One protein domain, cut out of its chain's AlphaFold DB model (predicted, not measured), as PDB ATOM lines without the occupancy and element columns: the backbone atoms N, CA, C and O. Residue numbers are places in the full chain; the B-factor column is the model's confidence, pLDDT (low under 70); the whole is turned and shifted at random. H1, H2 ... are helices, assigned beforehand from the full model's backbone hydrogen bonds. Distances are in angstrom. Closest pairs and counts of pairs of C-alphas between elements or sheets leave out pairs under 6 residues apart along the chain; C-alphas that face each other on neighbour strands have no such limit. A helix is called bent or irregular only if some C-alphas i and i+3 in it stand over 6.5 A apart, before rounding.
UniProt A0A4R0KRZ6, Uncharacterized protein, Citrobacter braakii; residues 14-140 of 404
ATOM      1  N   GLU A  14     107.465 151.880 196.516       87.62
ATOM      2  CA  GLU A  14     106.011 151.717 196.586       87.62
ATOM      3  C   GLU A  14     105.310 152.995 196.119       87.62
ATOM      4  O   GLU A  14     104.421 152.933 195.261       87.62
ATOM      5  N   VAL A  15     105.752 154.157 196.615       89.06
ATOM      6  CA  VAL A  15     105.218 155.458 196.191       89.06
ATOM      7  C   VAL A  15     105.535 155.705 194.716       89.06
ATOM      8  O   VAL A  15     104.646 156.109 193.968       89.06
ATOM      9  N   LEU A  16     106.745 155.372 194.256       91.12
ATOM     10  CA  LEU A  16     107.137 155.485 192.848       91.12
ATOM     11  C   LEU A  16     106.255 154.644 191.913       91.12
ATOM     12  O   LEU A  16     105.755 155.148 190.907       91.12
ATOM     13  N   ASN A  17     106.038 153.369 192.245       90.00
ATOM     14  CA  ASN A  17     105.186 152.486 191.446       90.00
ATOM     15  C   ASN A  17     103.723 152.950 191.460       90.00
ATOM     16  O   ASN A  17     103.046 152.903 190.433       90.00
ATOM     17  N   SER A  18     103.241 153.422 192.610       91.06
ATOM     18  CA  SER A  18     101.887 153.964 192.741       91.06
ATOM     19  C   SER A  18     101.717 155.247 191.929       91.06
ATOM     20  O   SER A  18     100.708 155.403 191.248       91.06
ATOM     21  N   SER A  19     102.716 156.128 191.942       92.75
ATOM     22  CA  SER A  19     102.760 157.360 191.154       92.75
ATOM     23  C   SER A  19     102.686 157.070 189.653       92.75
ATOM     24  O   SER A  19     101.820 157.607 188.967       92.75
ATOM     25  N   GLU A  20     103.498 156.139 189.143       93.75
ATOM     26  CA  GLU A  20     103.447 155.731 187.731       93.75
ATOM     27  C   GLU A  20     102.102 155.098 187.354       93.75
ATOM     28  O   GLU A  20     101.543 155.410 186.302       93.75
ATOM     29  N   LYS A  21     101.542 154.253 188.229       92.88
ATOM     30  CA  LYS A  21     100.217 153.661 188.019       92.88
ATOM     31  C   LYS A  21      99.127 154.733 187.942       92.88
ATOM     32  O   LYS A  21      98.272 154.649 187.065       92.88
ATOM     33  N   ARG A  22      99.159 155.737 188.827       93.50
ATOM     34  CA  ARG A  22      98.215 156.867 188.810       93.50
ATOM     35  C   ARG A  22      98.335 157.680 187.528       93.50
ATOM     36  O   ARG A  22      97.314 157.952 186.908       93.50
ATOM     37  N   LEU A  23      99.560 157.997 187.100       95.38
ATOM     38  CA  LEU A  23      99.801 158.705 185.841       95.38
ATOM     39  C   LEU A  23      99.132 157.983 184.672       95.38
ATOM     40  O   LEU A  23      98.433 158.601 183.876       95.38
ATOM     41  N   ARG A  24      99.312 156.661 184.596       93.06
ATOM     42  CA  ARG A  24      98.712 155.858 183.534       93.06
ATOM     43  C   ARG A  24      97.187 155.929 183.552       93.06
ATOM     44  O   ARG A  24      96.601 156.225 182.521       93.06
ATOM     45  N   ILE A  25      96.565 155.726 184.716       91.69
ATOM     46  CA  ILE A  25      95.102 155.795 184.867       91.69
ATOM     47  C   ILE A  25      94.570 157.169 184.434       91.69
ATOM     48  O   ILE A  25      93.569 157.240 183.728       91.69
ATOM     49  N   LEU A  26      95.246 158.256 184.816       91.94
ATOM     50  CA  LEU A  26      94.830 159.617 184.465       91.94
ATOM     51  C   LEU A  26      94.932 159.901 182.962       91.94
ATOM     52  O   LEU A  26      94.046 160.541 182.396       91.94
ATOM     53  N   LEU A  27      95.985 159.413 182.303       92.31
ATOM     54  CA  LEU A  27      96.144 159.566 180.855       92.31
ATOM     55  C   LEU A  27      95.165 158.677 180.074       92.31
ATOM     56  O   LEU A  27      94.624 159.127 179.063       92.31
ATOM     57  N   GLU A  28      94.897 157.458 180.557       89.81
ATOM     58  CA  GLU A  28      93.908 156.520 179.998       89.81
ATOM     59  C   GLU A  28      92.469 157.035 180.142       89.81
ATOM     60  O   GLU A  28      91.664 156.847 179.231       89.81
ATOM     61  N   ALA A  29      92.155 157.733 181.241       86.06
ATOM     62  CA  ALA A  29      90.867 158.402 181.424       86.06
ATOM     63  C   ALA A  29      90.600 159.462 180.341       86.06
ATOM     64  O   ALA A  29      89.441 159.765 180.065       86.06
ATOM     65  N   ASN A  30      91.658 159.989 179.704       83.62
ATOM     66  CA  ASN A  30      91.597 160.882 178.547       83.62
ATOM     67  C   ASN A  30      90.643 162.073 178.756       83.62
ATOM     68  O   ASN A  30      89.859 162.432 177.874       83.62
ATOM     69  N   HIS A  31      90.728 162.680 179.942       85.50
ATOM     70  CA  HIS A  31      89.988 163.889 180.290       85.50
ATOM     71  C   HIS A  31      90.166 164.956 179.214       85.50
ATOM     72  O   HIS A  31      91.291 165.242 178.791       85.50
ATOM     73  N   THR A  32      89.068 165.597 178.813       86.44
ATOM     74  CA  THR A  32      89.067 166.502 177.648       86.44
ATOM     75  C   THR A  32      90.112 167.611 177.791       86.44
ATOM     76  O   THR A  32      90.824 167.934 176.839       86.44
ATOM     77  N   LYS A  33      90.264 168.134 179.014       87.50
ATOM     78  CA  LYS A  33      91.220 169.189 179.363       87.50
ATOM     79  C   LYS A  33      92.691 168.755 179.270       87.50
ATOM     80  O   LYS A  33      93.536 169.569 178.913       87.50
ATOM     81  N   PHE A  34      92.999 167.480 179.514       91.56
ATOM     82  CA  PHE A  34      94.368 166.938 179.500       91.56
ATOM     83  C   PHE A  34      94.675 166.082 178.269       91.56
ATOM     84  O   PHE A  34      95.728 165.451 178.195       91.56
ATOM     85  N   ARG A  35      93.800 166.094 177.257       91.50
ATOM     86  CA  ARG A  35      93.954 165.299 176.033       91.50
ATOM     87  C   ARG A  35      95.293 165.525 175.324       91.50
ATOM     88  O   ARG A  35      95.846 164.588 174.754       91.50
ATOM     89  N   SER A  36      95.838 166.743 175.362       93.00
ATOM     90  CA  SER A  36      97.165 167.042 174.803       93.00
ATOM     91  C   SER A  36      98.286 166.253 175.490       93.00
ATOM     92  O   SER A  36      99.202 165.801 174.806       93.00
ATOM     93  N   LEU A  37      98.190 166.020 176.804       94.62
ATOM     94  CA  LEU A  37      99.137 165.199 177.567       94.62
ATOM     95  C   LEU A  37      99.000 163.714 177.217       94.62
ATOM     96  O   LEU A  37     100.011 163.035 177.046       94.62
ATOM     97  N   THR A  38      97.772 163.219 177.033       94.06
ATOM     98  CA  THR A  38      97.525 161.844 176.564       94.06
ATOM     99  C   THR A  38      98.115 161.617 175.171       94.06
ATOM    100  O   THR A  38      98.817 160.635 174.947       94.06
ATOM    101  N   VAL A  39      97.893 162.544 174.233       94.69
ATOM    102  CA  VAL A  39      98.474 162.464 172.878       94.69
ATOM    103  C   VAL A  39     100.002 162.539 172.922       94.69
ATOM    104  O   VAL A  39     100.676 161.807 172.194       94.69
ATOM    105  N   PHE A  40     100.554 163.396 173.783       96.38
ATOM    106  CA  PHE A  40     101.995 163.494 173.993       96.38
ATOM    107  C   PHE A  40     102.595 162.170 174.482       96.38
ATOM    108  O   PHE A  40     103.572 161.704 173.898       96.38
ATOM    109  N   GLU A  41     101.995 161.526 175.489       95.69
ATOM    110  CA  GLU A  41     102.468 160.233 176.002       95.69
ATOM    111  C   GLU A  41     102.437 159.142 174.925       95.69
ATOM    112  O   GLU A  41     103.431 158.434 174.747       95.69
ATOM    113  N   GLN A  42     101.360 159.072 174.139       93.75
ATOM    114  CA  GLN A  42     101.237 158.104 173.046       93.75
ATOM    115  C   GLN A  42     102.347 158.285 172.006       93.75
ATOM    116  O   GLN A  42     103.014 157.320 171.620       93.75
ATOM    117  N   LYS A  43     102.590 159.529 171.569       95.69
ATOM    118  CA  LYS A  43     103.642 159.839 170.590       95.69
ATOM    119  C   LYS A  43     105.036 159.580 171.140       95.69
ATOM    120  O   LYS A  43     105.878 159.035 170.423       95.69
ATOM    121  N   LEU A  44     105.266 159.907 172.409       95.44
ATOM    122  CA  LEU A  44     106.511 159.593 173.097       95.44
ATOM    123  C   LEU A  44     106.748 158.075 173.125       95.44
ATOM    124  O   LEU A  44     107.826 157.619 172.744       95.44
ATOM    125  N   GLY A  45     105.726 157.283 173.459       92.75
ATOM    126  CA  GLY A  45     105.799 155.820 173.443       92.75
ATOM    127  C   GLY A  45     106.092 155.237 172.056       92.75
ATOM    128  O   GLY A  45     106.927 154.336 171.924       92.75
ATOM    129  N   GLU A  46     105.469 155.773 171.000       92.50
ATOM    130  CA  GLU A  46     105.768 155.406 169.609       92.50
ATOM    131  C   GLU A  46     107.236 155.689 169.247       92.50
ATOM    132  O   GLU A  46     107.904 154.842 168.640       92.50
ATOM    133  N   ALA A  47     107.748 156.866 169.619       92.19
ATOM    134  CA  ALA A  47     109.117 157.287 169.337       92.19
ATOM    135  C   ALA A  47     110.150 156.436 170.094       92.19
ATOM    136  O   ALA A  47     111.087 155.915 169.481       92.19
ATOM    137  N   GLU A  48     109.946 156.199 171.391       91.19
ATOM    138  CA  GLU A  48     110.804 155.330 172.207       91.19
ATOM    139  C   GLU A  48     110.823 153.891 171.672       91.19
ATOM    140  O   GLU A  48     111.874 153.241 171.605       91.19
ATOM    141  N   HIS A  49     109.670 153.382 171.229       88.69
ATOM    142  CA  HIS A  49     109.584 152.061 170.620       88.69
ATOM    143  C   HIS A  49     110.372 151.978 169.304       88.69
ATOM    144  O   HIS A  49     111.124 151.016 169.094       88.69
ATOM    145  N   LYS A  50     110.250 152.989 168.433       88.88
ATOM    146  CA  LYS A  50     111.025 153.093 167.184       88.88
ATOM    147  C   LYS A  50     112.528 153.165 167.460       88.88
ATOM    148  O   LYS A  50     113.290 152.418 166.848       88.88
ATOM    149  N   GLN A  51     112.955 153.976 168.429       87.62
ATOM    150  CA  GLN A  51     114.364 154.103 168.810       87.62
ATOM    151  C   GLN A  51     114.943 152.768 169.306       87.62
ATOM    152  O   GLN A  51     116.038 152.371 168.911       87.62
ATOM    153  N   ARG A  52     114.202 152.017 170.131       83.94
ATOM    154  CA  ARG A  52     114.659 150.700 170.618       83.94
ATOM    155  C   ARG A  52     114.730 149.653 169.515       83.94
ATOM    156  O   ARG A  52     115.644 148.826 169.540       83.94
ATOM    157  N   LYS A  53     113.793 149.687 168.560       85.94
ATOM    158  CA  LYS A  53     113.854 148.859 167.348       85.94
ATOM    159  C   LYS A  53     115.119 149.166 166.544       85.94
ATOM    160  O   LYS A  53     115.841 148.234 166.209       85.94
ATOM    161  N   ALA A  54     115.436 150.445 166.334       87.25
ATOM    162  CA  ALA A  54     116.659 150.866 165.646       87.25
ATOM    163  C   ALA A  54     117.946 150.432 166.381       87.25
ATOM    164  O   ALA A  54     118.934 150.094 165.743       87.25
ATOM    165  N   GLN A  55     117.925 150.361 167.716       86.56
ATOM    166  CA  GLN A  55     119.044 149.870 168.540       86.56
ATOM    167  C   GLN A  55     119.155 148.332 168.619       86.56
ATOM    168  O   GLN A  55     119.892 147.819 169.462       86.56
ATOM    169  N   GLY A  56     118.381 147.572 167.836       82.31
ATOM    170  CA  GLY A  56     118.410 146.104 167.869       82.31
ATOM    171  C   GLY A  56     117.874 145.488 169.170       82.31
ATOM    172  O   GLY A  56     118.082 144.309 169.435       82.31
ATOM    173  N   LYS A  57     117.160 146.258 170.003       80.31
ATOM    174  CA  LYS A  57     116.551 145.784 171.264       80.31
ATOM    175  C   LYS A  57     115.104 145.307 171.073       80.31
ATOM    176  O   LYS A  57     114.340 145.258 172.044       80.31
ATOM    177  N   ALA A  58     114.714 144.991 169.837       63.28
ATOM    178  CA  ALA A  58     113.389 144.485 169.496       63.28
ATOM    179  C   ALA A  58     113.110 143.171 170.259       63.28
ATOM    180  O   ALA A  58     113.931 142.262 170.245       63.28
ATOM    181  N   GLY A  59     111.985 143.094 170.981       59.25
ATOM    182  CA  GLY A  59     111.585 141.919 171.776       59.25
ATOM    183  C   GLY A  59     111.703 142.073 173.300       59.25
ATOM    184  O   GLY A  59     111.051 141.337 174.035       59.25
ATOM    185  N   LYS A  60     112.449 143.063 173.816       62.62
ATOM    186  CA  LYS A  60     112.400 143.410 175.253       62.62
ATOM    187  C   LYS A  60     111.144 144.241 175.542       62.62
ATOM    188  O   LYS A  60     110.839 145.152 174.773       62.62
ATOM    189  N   LYS A  61     110.450 143.966 176.659       61.03
ATOM    190  CA  LYS A  61     109.265 144.728 177.103       61.03
ATOM    191  C   LYS A  61     109.571 146.229 177.053       61.03
ATOM    192  O   LYS A  61     110.520 146.695 177.691       61.03
ATOM    193  N   VAL A  62     108.798 146.961 176.252       63.31
ATOM    194  CA  VAL A  62     108.897 148.421 176.154       63.31
ATOM    195  C   VAL A  62     108.473 148.983 177.506       63.31
ATOM    196  O   VAL A  62     107.478 148.543 178.084       63.31
ATOM    197  N   LEU A  63     109.286 149.882 178.058       68.69
ATOM    198  CA  LEU A  63     108.897 150.599 179.263       68.69
ATOM    199  C   LEU A  63     107.808 151.598 178.850       68.69
ATOM    200  O   LEU A  63     107.997 152.250 177.830       68.69
ATOM    201  N   PRO A  64     106.686 151.687 179.578       81.50
ATOM    202  CA  PRO A  64     105.674 152.704 179.312       81.50
ATOM    203  C   PRO A  64     106.295 154.107 179.300       81.50
ATOM    204  O   PRO A  64     107.132 154.388 180.167       81.50
ATOM    205  N   ALA A  65     105.882 154.975 178.371       90.75
ATOM    206  CA  ALA A  65     106.389 156.349 178.271       90.75
ATOM    207  C   ALA A  65     106.077 157.169 179.536       90.75
ATOM    208  O   ALA A  65     106.826 158.074 179.909       90.75
ATOM    209  N   THR A  66     105.050 156.762 180.289       92.31
ATOM    210  CA  THR A  66     104.776 157.218 181.660       92.31
ATOM    211  C   THR A  66     106.005 157.159 182.573       92.31
ATOM    212  O   THR A  66     106.185 158.050 183.394       92.31
ATOM    213  N   LYS A  67     106.904 156.174 182.429       92.69
ATOM    214  CA  LYS A  67     108.138 156.096 183.234       92.69
ATOM    215  C   LYS A  67     109.127 157.209 182.900       92.69
ATOM    216  O   LYS A  67     109.792 157.707 183.805       92.69
ATOM    217  N   THR A  68     109.225 157.584 181.630       94.06
ATOM    218  CA  THR A  68     110.054 158.708 181.181       94.06
ATOM    219  C   THR A  68     109.469 160.021 181.691       94.06
ATOM    220  O   THR A  68     110.203 160.840 182.236       94.06
ATOM    221  N   ILE A  69     108.142 160.180 181.628       96.12
ATOM    222  CA  ILE A  69     107.439 161.340 182.195       96.12
ATOM    223  C   ILE A  69     107.680 161.439 183.709       96.12
ATOM    224  O   ILE A  69     108.021 162.511 184.203       96.12
ATOM    225  N   VAL A  70     107.572 160.326 184.450       95.50
ATOM    226  CA  VAL A  70     107.871 160.311 185.890       95.50
ATOM    227  C   VAL A  70     109.315 160.723 186.159       95.50
ATOM    228  O   VAL A  70     109.546 161.552 187.027       95.50
ATOM    229  N   ALA A  71     110.293 160.202 185.417       94.38
ATOM    230  CA  ALA A  71     111.686 160.618 185.587       94.38
ATOM    231  C   ALA A  71     111.875 162.125 185.331       94.38
ATOM    232  O   ALA A  71     112.503 162.811 186.142       94.38
ATOM    233  N   ALA A  72     111.256 162.648 184.271       95.19
ATOM    234  CA  ALA A  72     111.373 164.044 183.870       95.19
ATOM    235  C   ALA A  72     110.870 165.022 184.942       95.19
ATOM    236  O   ALA A  72     111.548 166.007 185.229       95.19
ATOM    237  N   ILE A  73     109.743 164.738 185.606       96.38
ATOM    238  CA  ILE A  73     109.218 165.624 186.665       96.38
ATOM    239  C   ILE A  73     110.076 165.656 187.938       96.38
ATOM    240  O   ILE A  73     109.878 166.519 188.790       96.38
ATOM    241  N   PHE A  74     111.028 164.730 188.067       94.25
ATOM    242  CA  PHE A  74     112.048 164.722 189.117       94.25
ATOM    243  C   PHE A  74     113.412 165.218 188.615       94.25
ATOM    244  O   PHE A  74     114.402 165.111 189.337       94.25
ATOM    245  N   GLY A  75     113.492 165.729 187.380       93.50
ATOM    246  CA  GLY A  75     114.745 166.177 186.769       93.50
ATOM    247  C   GLY A  75     115.744 165.039 186.535       93.50
ATOM    248  O   GLY A  75     116.947 165.274 186.488       93.50
ATOM    249  N   CYS A  76     115.258 163.799 186.435       93.50
ATOM    250  CA  CYS A  76     116.070 162.606 186.236       93.50
ATOM    251  C   CYS A  76     115.956 162.103 184.794       93.50
ATOM    252  O   CYS A  76     114.881 162.129 184.200       93.50
ATOM    253  N   GLU A  77     117.042 161.544 184.261       87.69
ATOM    254  CA  GLU A  77     117.021 160.886 182.948       87.69
ATOM    255  C   GLU A  77     116.315 159.521 183.009       87.69
ATOM    256  O   GLU A  77     115.596 159.135 182.089       87.69
ATOM    257  N   TYR A  78     116.476 158.788 184.119       87.50
ATOM    258  CA  TYR A  78     115.885 157.464 184.291       87.50
ATOM    259  C   TYR A  78     115.139 157.327 185.617       87.50
ATOM    260  O   TYR A  78     115.590 157.766 186.671       87.50
ATOM    261  N   LEU A  79     114.039 156.566 185.584       87.00
ATOM    262  CA  LEU A  79     113.219 156.249 186.760       87.00
ATOM    263  C   LEU A  79     114.031 155.637 187.921       87.00
ATOM    264  O   LEU A  79     113.736 155.864 189.088       87.00
ATOM    265  N   LYS A  80     115.071 154.856 187.593       87.44
ATOM    266  CA  LYS A  80     115.960 154.193 188.565       87.44
ATOM    267  C   LYS A  80     116.812 155.169 189.386       87.44
ATOM    268  O   LYS A  80     117.394 154.748 190.381       87.44
ATOM    269  N   ASP A  81     116.932 156.421 188.949       88.44
ATOM    270  CA  ASP A  81     117.752 157.429 189.619       88.44
ATOM    271  C   ASP A  81     116.958 158.219 190.666       88.44
ATOM    272  O   ASP A  81     117.555 158.728 191.610       88.44
ATOM    273  N   ILE A  82     115.622 158.212 190.590       88.56
ATOM    274  CA  ILE A  82     114.746 158.914 191.541       88.56
ATOM    275  C   ILE A  82     114.990 158.488 193.000       88.56
ATOM    276  O   ILE A  82     115.101 159.374 193.846       88.56
ATOM    277  N   PRO A  83     115.146 157.190 193.349       85.25
ATOM    278  CA  PRO A  83     115.399 156.799 194.739       85.25
ATOM    279  C   PRO A  83     116.658 157.433 195.352       85.25
ATOM    280  O   PRO A  83     116.729 157.595 196.568       85.25
ATOM    281  N   LYS A  84     117.643 157.830 194.532       86.62
ATOM    282  CA  LYS A  84     118.875 158.490 195.000       86.62
ATOM    283  C   LYS A  84     118.632 159.924 195.476       86.62
ATOM    284  O   LYS A  84     119.469 160.463 196.189       86.62
ATOM    285  N   LEU A  85     117.508 160.530 195.094       87.06
ATOM    286  CA  LEU A  85     117.149 161.898 195.467       87.06
ATOM    287  C   LEU A  85     116.635 162.014 196.910       87.06
ATOM    288  O   LEU A  85     116.493 163.131 197.397       87.06
ATOM    289  N   ALA A  86     116.343 160.889 197.582       86.88
ATOM    290  CA  ALA A  86     115.883 160.847 198.977       86.88
ATOM    291  C   ALA A  86     114.754 161.857 199.281       86.88
ATOM    292  O   ALA A  86     114.760 162.552 200.296       86.88
ATOM    293  N   ILE A  87     113.783 161.956 198.372       90.06
ATOM    294  CA  ILE A  87     112.718 162.963 198.431       90.06
ATOM    295  C   ILE A  87     111.758 162.605 199.575       90.06
ATOM    296  O   ILE A  87     111.285 161.472 199.607       90.06
ATOM    297  N   PRO A  88     111.420 163.517 200.502       89.94
ATOM    298  CA  PRO A  88     110.378 163.248 201.493       89.94
ATOM    299  C   PRO A  88     109.001 163.253 200.823       89.94
ATOM    300  O   PRO A  88     108.764 164.077 199.938       89.94
ATOM    301  N   VAL A  89     108.082 162.380 201.241       90.12
ATOM    302  CA  VAL A  89     106.711 162.378 200.692       90.12
ATOM    303  C   VAL A  89     105.968 163.675 201.023       90.12
ATOM    304  O   VAL A  89     106.326 164.385 201.968       90.12
ATOM    305  N   ASP A  90     104.950 164.002 200.227       89.00
ATOM    306  CA  ASP A  90     104.214 165.264 200.354       89.00
ATOM    307  C   ASP A  90     103.632 165.453 201.753       89.00
ATOM    308  O   ASP A  90     103.652 166.561 202.275       89.00
ATOM    309  N   GLU A  91     103.189 164.387 202.413       85.56
ATOM    310  CA  GLU A  91     102.575 164.420 203.739       85.56
ATOM    311  C   GLU A  91     103.472 165.058 204.820       85.56
ATOM    312  O   GLU A  91     102.975 165.661 205.771       85.56
ATOM    313  N   HIS A  92     104.796 165.008 204.656       84.12
ATOM    314  CA  HIS A  92     105.747 165.588 205.610       84.12
ATOM    315  C   HIS A  92     106.141 167.032 205.315       84.12
ATOM    316  O   HIS A  92     106.765 167.669 206.159       84.12
ATOM    317  N   LEU A  93     105.768 167.564 204.155       85.12
ATOM    318  CA  LEU A  93     106.071 168.944 203.813       85.12
ATOM    319  C   LEU A  93     105.144 169.929 204.513       85.12
ATOM    320  O   LEU A  93     103.996 169.610 204.821       85.12
ATOM    321  N   SER A  94     105.620 171.153 204.705       82.38
ATOM    322  CA  SER A  94     104.760 172.305 204.949       82.38
ATOM    323  C   SER A  94     103.955 172.685 203.706       82.38
ATOM    324  O   SER A  94     104.195 172.203 202.597       82.38
ATOM    325  N   VAL A  95     102.950 173.548 203.875       80.00
ATOM    326  CA  VAL A  95     102.150 174.060 202.744       80.00
ATOM    327  C   VAL A  95     103.036 174.803 201.737       80.00
ATOM    328  O   VAL A  95     102.896 174.598 200.535       80.00
ATOM    329  N   ILE A  96     103.986 175.607 202.221       86.06
ATOM    330  CA  ILE A  96     104.904 176.380 201.374       86.06
ATOM    331  C   ILE A  96     105.802 175.442 200.563       86.06
ATOM    332  O   ILE A  96     105.864 175.557 199.340       86.06
ATOM    333  N   GLU A  97     106.442 174.474 201.224       90.81
ATOM    334  CA  GLU A  97     107.310 173.496 200.558       90.81
ATOM    335  C   GLU A  97     106.531 172.641 199.550       90.81
ATOM    336  O   GLU A  97     107.028 172.357 198.460       90.81
ATOM    337  N   LEU A  98     105.295 172.247 199.884       89.69
ATOM    338  CA  LEU A  98     104.437 171.480 198.981       89.69
ATOM    339  C   LEU A  98     104.113 172.277 197.713       89.69
ATOM    340  O   LEU A  98     104.227 171.747 196.608       89.69
ATOM    341  N   ASN A  99     103.741 173.549 197.861       90.75
ATOM    342  CA  ASN A  99     103.426 174.420 196.731       90.75
ATOM    343  C   ASN A  99     104.654 174.653 195.843       90.75
ATOM    344  O   ASN A  99     104.555 174.555 194.621       90.75
ATOM    345  N   GLN A 100     105.823 174.881 196.447       95.19
ATOM    346  CA  GLN A 100     107.089 175.010 195.719       95.19
ATOM    347  C   GLN A 100     107.427 173.737 194.936       95.19
ATOM    348  O   GLN A 100     107.760 173.811 193.753       95.19
ATOM    349  N   ARG A 101     107.280 172.562 195.561       95.12
ATOM    350  CA  ARG A 101     107.510 171.273 194.898       95.12
ATOM    351  C   ARG A 101     106.580 171.072 193.706       95.12
ATOM    352  O   ARG A 101     107.051 170.701 192.634       95.12
ATOM    353  N   ARG A 102     105.279 171.314 193.875       95.44
ATOM    354  CA  ARG A 102     104.294 171.157 192.792       95.44
ATOM    355  C   ARG A 102     104.594 172.103 191.629       95.44
ATOM    356  O   ARG A 102     104.595 171.667 190.481       95.44
ATOM    357  N   ALA A 103     104.939 173.358 191.920       97.06
ATOM    358  CA  ALA A 103     105.344 174.329 190.904       97.06
ATOM    359  C   ALA A 103     106.617 173.891 190.155       97.06
ATOM    360  O   ALA A 103     106.687 174.012 188.929       97.06
ATOM    361  N   GLN A 104     107.602 173.333 190.867       97.50
ATOM    362  CA  GLN A 104     108.815 172.783 190.265       97.50
ATOM    363  C   GLN A 104     108.507 171.582 189.360       97.50
ATOM    364  O   GLN A 104     108.964 171.546 188.219       97.50
ATOM    365  N   GLN A 105     107.708 170.622 189.830       97.62
ATOM    366  CA  GLN A 105     107.301 169.448 189.048       97.62
ATOM    367  C   GLN A 105     106.529 169.851 187.784       97.62
ATOM    368  O   GLN A 105     106.784 169.312 186.708       97.62
ATOM    369  N   ALA A 106     105.636 170.839 187.887       98.06
ATOM    370  CA  ALA A 106     104.903 171.384 186.748       98.06
ATOM    371  C   ALA A 106     105.830 172.078 185.743       98.06
ATOM    372  O   ALA A 106     105.688 171.883 184.535       98.06
ATOM    373  N   SER A 107     106.815 172.840 186.231       98.31
ATOM    374  CA  SER A 107     107.833 173.469 185.388       98.31
ATOM    375  C   SER A 107     108.669 172.429 184.645       98.31
ATOM    376  O   SER A 107     108.887 172.575 183.446       98.31
ATOM    377  N   LEU A 108     109.112 171.375 185.332       98.31
ATOM    378  CA  LEU A 108     109.891 170.294 184.729       98.31
ATOM    379  C   LEU A 108     109.081 169.537 183.674       98.31
ATOM    380  O   LEU A 108     109.589 169.282 182.584       98.31
ATOM    381  N   LEU A 109     107.806 169.246 183.956       98.06
ATOM    382  CA  LEU A 109     106.904 168.629 182.986       98.06
ATOM    383  C   LEU A 109     106.712 169.516 181.748       98.06
ATOM    384  O   LEU A 109     106.806 169.035 180.622       98.06
ATOM    385  N   ASN A 110     106.472 170.812 181.958       98.06
ATOM    386  CA  ASN A 110     106.327 171.791 180.885       98.06
ATOM    387  C   ASN A 110     107.579 171.840 179.998       98.06
ATOM    388  O   ASN A 110     107.463 171.698 178.783       98.06
ATOM    389  N   THR A 111     108.766 171.984 180.592       98.00
ATOM    390  CA  THR A 111     110.037 171.998 179.852       98.00
ATOM    391  C   THR A 111     110.234 170.706 179.065       98.00
ATOM    392  O   THR A 111     110.492 170.755 177.867       98.00
ATOM    393  N   PHE A 112     110.015 169.553 179.700       97.75
ATOM    394  CA  PHE A 112     110.147 168.254 179.045       97.75
ATOM    395  C   PHE A 112     109.223 168.111 177.827       97.75
ATOM    396  O   PHE A 112     109.648 167.640 176.770       97.75
ATOM    397  N   ILE A 113     107.967 168.549 177.940       97.44
ATOM    398  CA  ILE A 113     107.018 168.514 176.824       97.44
ATOM    399  C   ILE A 113     107.460 169.459 175.707       97.44
ATOM    400  O   ILE A 113     107.443 169.052 174.545       97.44
ATOM    401  N   LEU A 114     107.876 170.689 176.024       97.19
ATOM    402  CA  LEU A 114     108.350 171.655 175.025       97.19
ATOM    403  C   LEU A 114     109.562 171.128 174.251       97.19
ATOM    404  O   LEU A 114     109.596 171.242 173.030       97.19
ATOM    405  N   GLU A 115     110.520 170.514 174.942       96.56
ATOM    406  CA  GLU A 115     111.734 169.969 174.331       96.56
ATOM    407  C   GLU A 115     111.448 168.767 173.425       96.56
ATOM    408  O   GLU A 115     112.062 168.632 172.368       96.56
ATOM    409  N   LYS A 116     110.518 167.885 173.814       96.44
ATOM    410  CA  LYS A 116     110.208 166.668 173.047       96.44
ATOM    411  C   LYS A 116     109.192 166.881 171.934       96.44
ATOM    412  O   LYS A 116     109.200 166.135 170.961       96.44
ATOM    413  N   SER A 117     108.311 167.869 172.051       96.31
ATOM    414  CA  SER A 117     107.206 168.049 171.101       96.31
ATOM    415  C   SER A 117     107.635 168.232 169.635       96.31
ATOM    416  O   SER A 117     106.998 167.599 168.789       96.31
ATOM    417  N   PRO A 118     108.707 168.983 169.293       95.88
ATOM    418  CA  PRO A 118     109.172 169.112 167.910       95.88
ATOM    419  C   PRO A 118     109.515 167.765 167.259       95.88
ATOM    420  O   PRO A 118     109.022 167.465 166.173       95.88
ATOM    421  N   ASP A 119     110.274 166.916 167.958       94.69
ATOM    422  CA  ASP A 119     110.673 165.584 167.474       94.69
ATOM    423  C   ASP A 119     109.479 164.625 167.342       94.69
ATOM    424  O   ASP A 119     109.497 163.678 166.552       94.69
ATOM    425  N   LEU A 120     108.423 164.870 168.121       95.38
ATOM    426  CA  LEU A 120     107.177 164.108 168.096       95.38
ATOM    427  C   LEU A 120     106.165 164.633 167.065       95.38
ATOM    428  O   LEU A 120     105.105 164.025 166.898       95.38
ATOM    429  N   GLY A 121     106.471 165.737 166.371       95.50
ATOM    430  CA  GLY A 121     105.553 166.392 165.437       95.50
ATOM    431  C   GLY A 121     104.328 167.002 166.126       95.50
ATOM    432  O   GLY A 121     103.241 167.023 165.551       95.50
ATOM    433  N   LEU A 122     104.485 167.448 167.374       95.88
ATOM    434  CA  LEU A 122     103.428 168.033 168.191       95.88
ATOM    435  C   LEU A 122     103.627 169.541 168.346       95.88
ATOM    436  O   LEU A 122     104.746 170.026 168.495       95.88
ATOM    437  N   ALA A 123     102.515 170.273 168.367       94.00
ATOM    438  CA  ALA A 123     102.474 171.680 168.741       94.00
ATOM    439  C   ALA A 123     101.893 171.798 170.161       94.00
ATOM    440  O   ALA A 123     100.704 171.521 170.352       94.00
ATOM    441  N   PRO A 124     102.703 172.170 171.167       92.06
ATOM    442  CA  PRO A 124     102.214 172.370 172.523       92.06
ATOM    443  C   PRO A 124     101.155 173.482 172.605       92.06
ATOM    444  O   PRO A 124     101.259 174.479 171.887       92.06
ATOM    445  N   PRO A 125     100.152 173.358 173.493       91.94
ATOM    446  CA  PRO A 125      99.185 174.426 173.729       91.94
ATOM    447  C   PRO A 125      99.863 175.662 174.340       91.94
ATOM    448  O   PRO A 125     100.799 175.537 175.129       91.94
ATOM    449  N   GLN A 126      99.348 176.859 174.043       91.25
ATOM    450  CA  GLN A 126      99.891 178.118 174.582       91.25
ATOM    451  C   GLN A 126      99.874 178.161 176.121       91.25
ATOM    452  O   GLN A 126     100.779 178.712 176.738       91.25
ATOM    453  N   SER A 127      98.876 177.535 176.748       94.12
ATOM    454  CA  SER A 127      98.711 177.451 178.203       94.12
ATOM    455  C   SER A 127      99.338 176.191 178.824       94.12
ATOM    456  O   SER A 127      98.859 175.714 179.855       94.12
ATOM    457  N   LEU A 128     100.386 175.618 178.213       96.06
ATOM    458  CA  LEU A 128     100.982 174.350 178.660       96.06
ATOM    459  C   LEU A 128     101.381 174.361 180.142       96.06
ATOM    460  O   LEU A 128     101.064 173.413 180.851       96.06
ATOM    461  N   TYR A 129     102.017 175.425 180.637       96.75
ATOM    462  CA  TYR A 129     102.437 175.485 182.042       96.75
ATOM    463  C   TYR A 129     101.256 175.390 183.020       96.75
ATOM    464  O   TYR A 129     101.342 174.696 184.037       96.75
ATOM    465  N   GLN A 130     100.138 176.051 182.705       96.44
ATOM    466  CA  GLN A 130      98.921 175.967 183.510       96.44
ATOM    467  C   GLN A 130      98.347 174.546 183.477       96.44
ATOM    468  O   GLN A 130      98.041 173.994 184.530       96.44
ATOM    469  N   LEU A 131      98.290 173.927 182.292       95.25
ATOM    470  CA  LEU A 131      97.851 172.537 182.143       95.25
ATOM    471  C   LEU A 131      98.734 171.573 182.944       95.25
ATOM    472  O   LEU A 131      98.214 170.696 183.624       95.25
ATOM    473  N   CYS A 132     100.057 171.750 182.915       97.19
ATOM    474  CA  CYS A 132     100.987 170.956 183.715       97.19
ATOM    475  C   CYS A 132     100.757 171.159 185.216       97.19
ATOM    476  O   CYS A 132     100.757 170.182 185.958       97.19
ATOM    477  N   SER A 133     100.546 172.397 185.666       96.88
ATOM    478  CA  SER A 133     100.284 172.703 187.079       96.88
ATOM    479  C   SER A 133      99.030 171.997 187.593       96.88
ATOM    480  O   SER A 133      99.089 171.280 188.591       96.88
ATOM    481  N   GLU A 134      97.918 172.119 186.868       94.38
ATOM    482  CA  GLU A 134      96.652 171.465 187.216       94.38
ATOM    483  C   GLU A 134      96.750 169.933 187.122       94.38
ATOM    484  O   GLU A 134      96.178 169.208 187.934       94.38
ATOM    485  N   PHE A 135      97.512 169.419 186.152       95.44
ATOM    486  CA  PHE A 135      97.735 167.983 186.014       95.44
ATOM    487  C   PHE A 135      98.585 167.415 187.156       95.44
ATOM    488  O   PHE A 135      98.290 166.332 187.651       95.44
ATOM    489  N   ILE A 136      99.614 168.136 187.618       96.56
ATOM    490  CA  ILE A 136     100.418 167.748 188.789       96.56
ATOM    491  C   ILE A 136      99.568 167.743 190.061       96.56
ATOM    492  O   ILE A 136      99.710 166.837 190.884       96.56
ATOM    493  N   GLU A 137      98.668 168.713 190.213       92.62
ATOM    494  CA  GLU A 137      97.725 168.758 191.332       92.62
ATOM    495  C   GLU A 137      96.782 167.544 191.346       92.62
ATOM    496  O   GLU A 137      96.528 166.973 192.409       92.62
ATOM    497  N   MET A 138      96.323 167.111 190.168       92.19
ATOM    498  CA  MET A 138      95.511 165.905 190.014       92.19
ATOM    499  C   MET A 138      96.322 164.618 190.206       92.19
ATOM    500  O   MET A 138      95.848 163.688 190.841       92.19
ATOM    501  N   TRP A 139      97.540 164.540 189.672       94.75
ATOM    502  CA  TRP A 139      98.358 163.325 189.695       94.75
ATOM    503  C   TRP A 139      99.013 163.051 191.055       94.75
ATOM    504  O   TRP A 139      99.097 161.893 191.487       94.75
ATOM    505  N   GLN A 140      99.453 164.106 191.743       93.38
ATOM    506  CA  GLN A 140     100.096 164.049 193.060       93.38
ATOM    507  C   GLN A 140     101.279 163.063 193.069       93.38
ATOM    508  O   GLN A 140     101.237 162.001 193.713       93.38
TER     509      GLN A 140
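Overview. This is residues 14 to 140 of the 404 residues of an uncharacterized protein of Citrobacter braakii (UniProt A0A4R0KRZ6). Short helix H3 is the core, with H1, H2 and H5 crossing round it; H4 packs on H3 alone, and H6 packs on H1, H2 and H5. The printed part has 127 residues, with six named helices, H1 to H6, and no named strand: all helix. It is compact, with radius of gyration of the C-alphas 14.8 A and spans of 47, 34 and 25 A.

Along the chain. H1, residues 14 to 28, begins at C-alpha 14 (106.011, 151.717, 196.586). H2, residues 32 to 54, 33.9 A long, is irregular: C-alphas 33 and 36 are 7.8 A apart. H3 is residues 65 to 73. H4, residues 79 to 85, is only just irregular: C-alphas 80 and 83 are 6.7 A apart. H5, residues 95 to 116, is 31.6 A long. H6, residues 128 to 139, ends at C-alpha 139 (98.358, 163.325, 189.695).

Arrangement. The hub, H3, touches residues 105 to 112 of H5 at a steep tilt of 54 degrees, opposite ways; the closest C-alphas, Ile 73 and Gln 105, are 4.9 A apart. O i to N i+4 pairs are within hydrogen-bond range throughout H1, H3, H5 and H6, in 17 of 19 in H2 and 0 of 3 in H4, which has 3 of 4 O i to N i+3 pairs.

Size, cuts and confidence. The printed part has no cut. The H5 to H6 link is long. Residues 58 to 63 have pLDDT under 70.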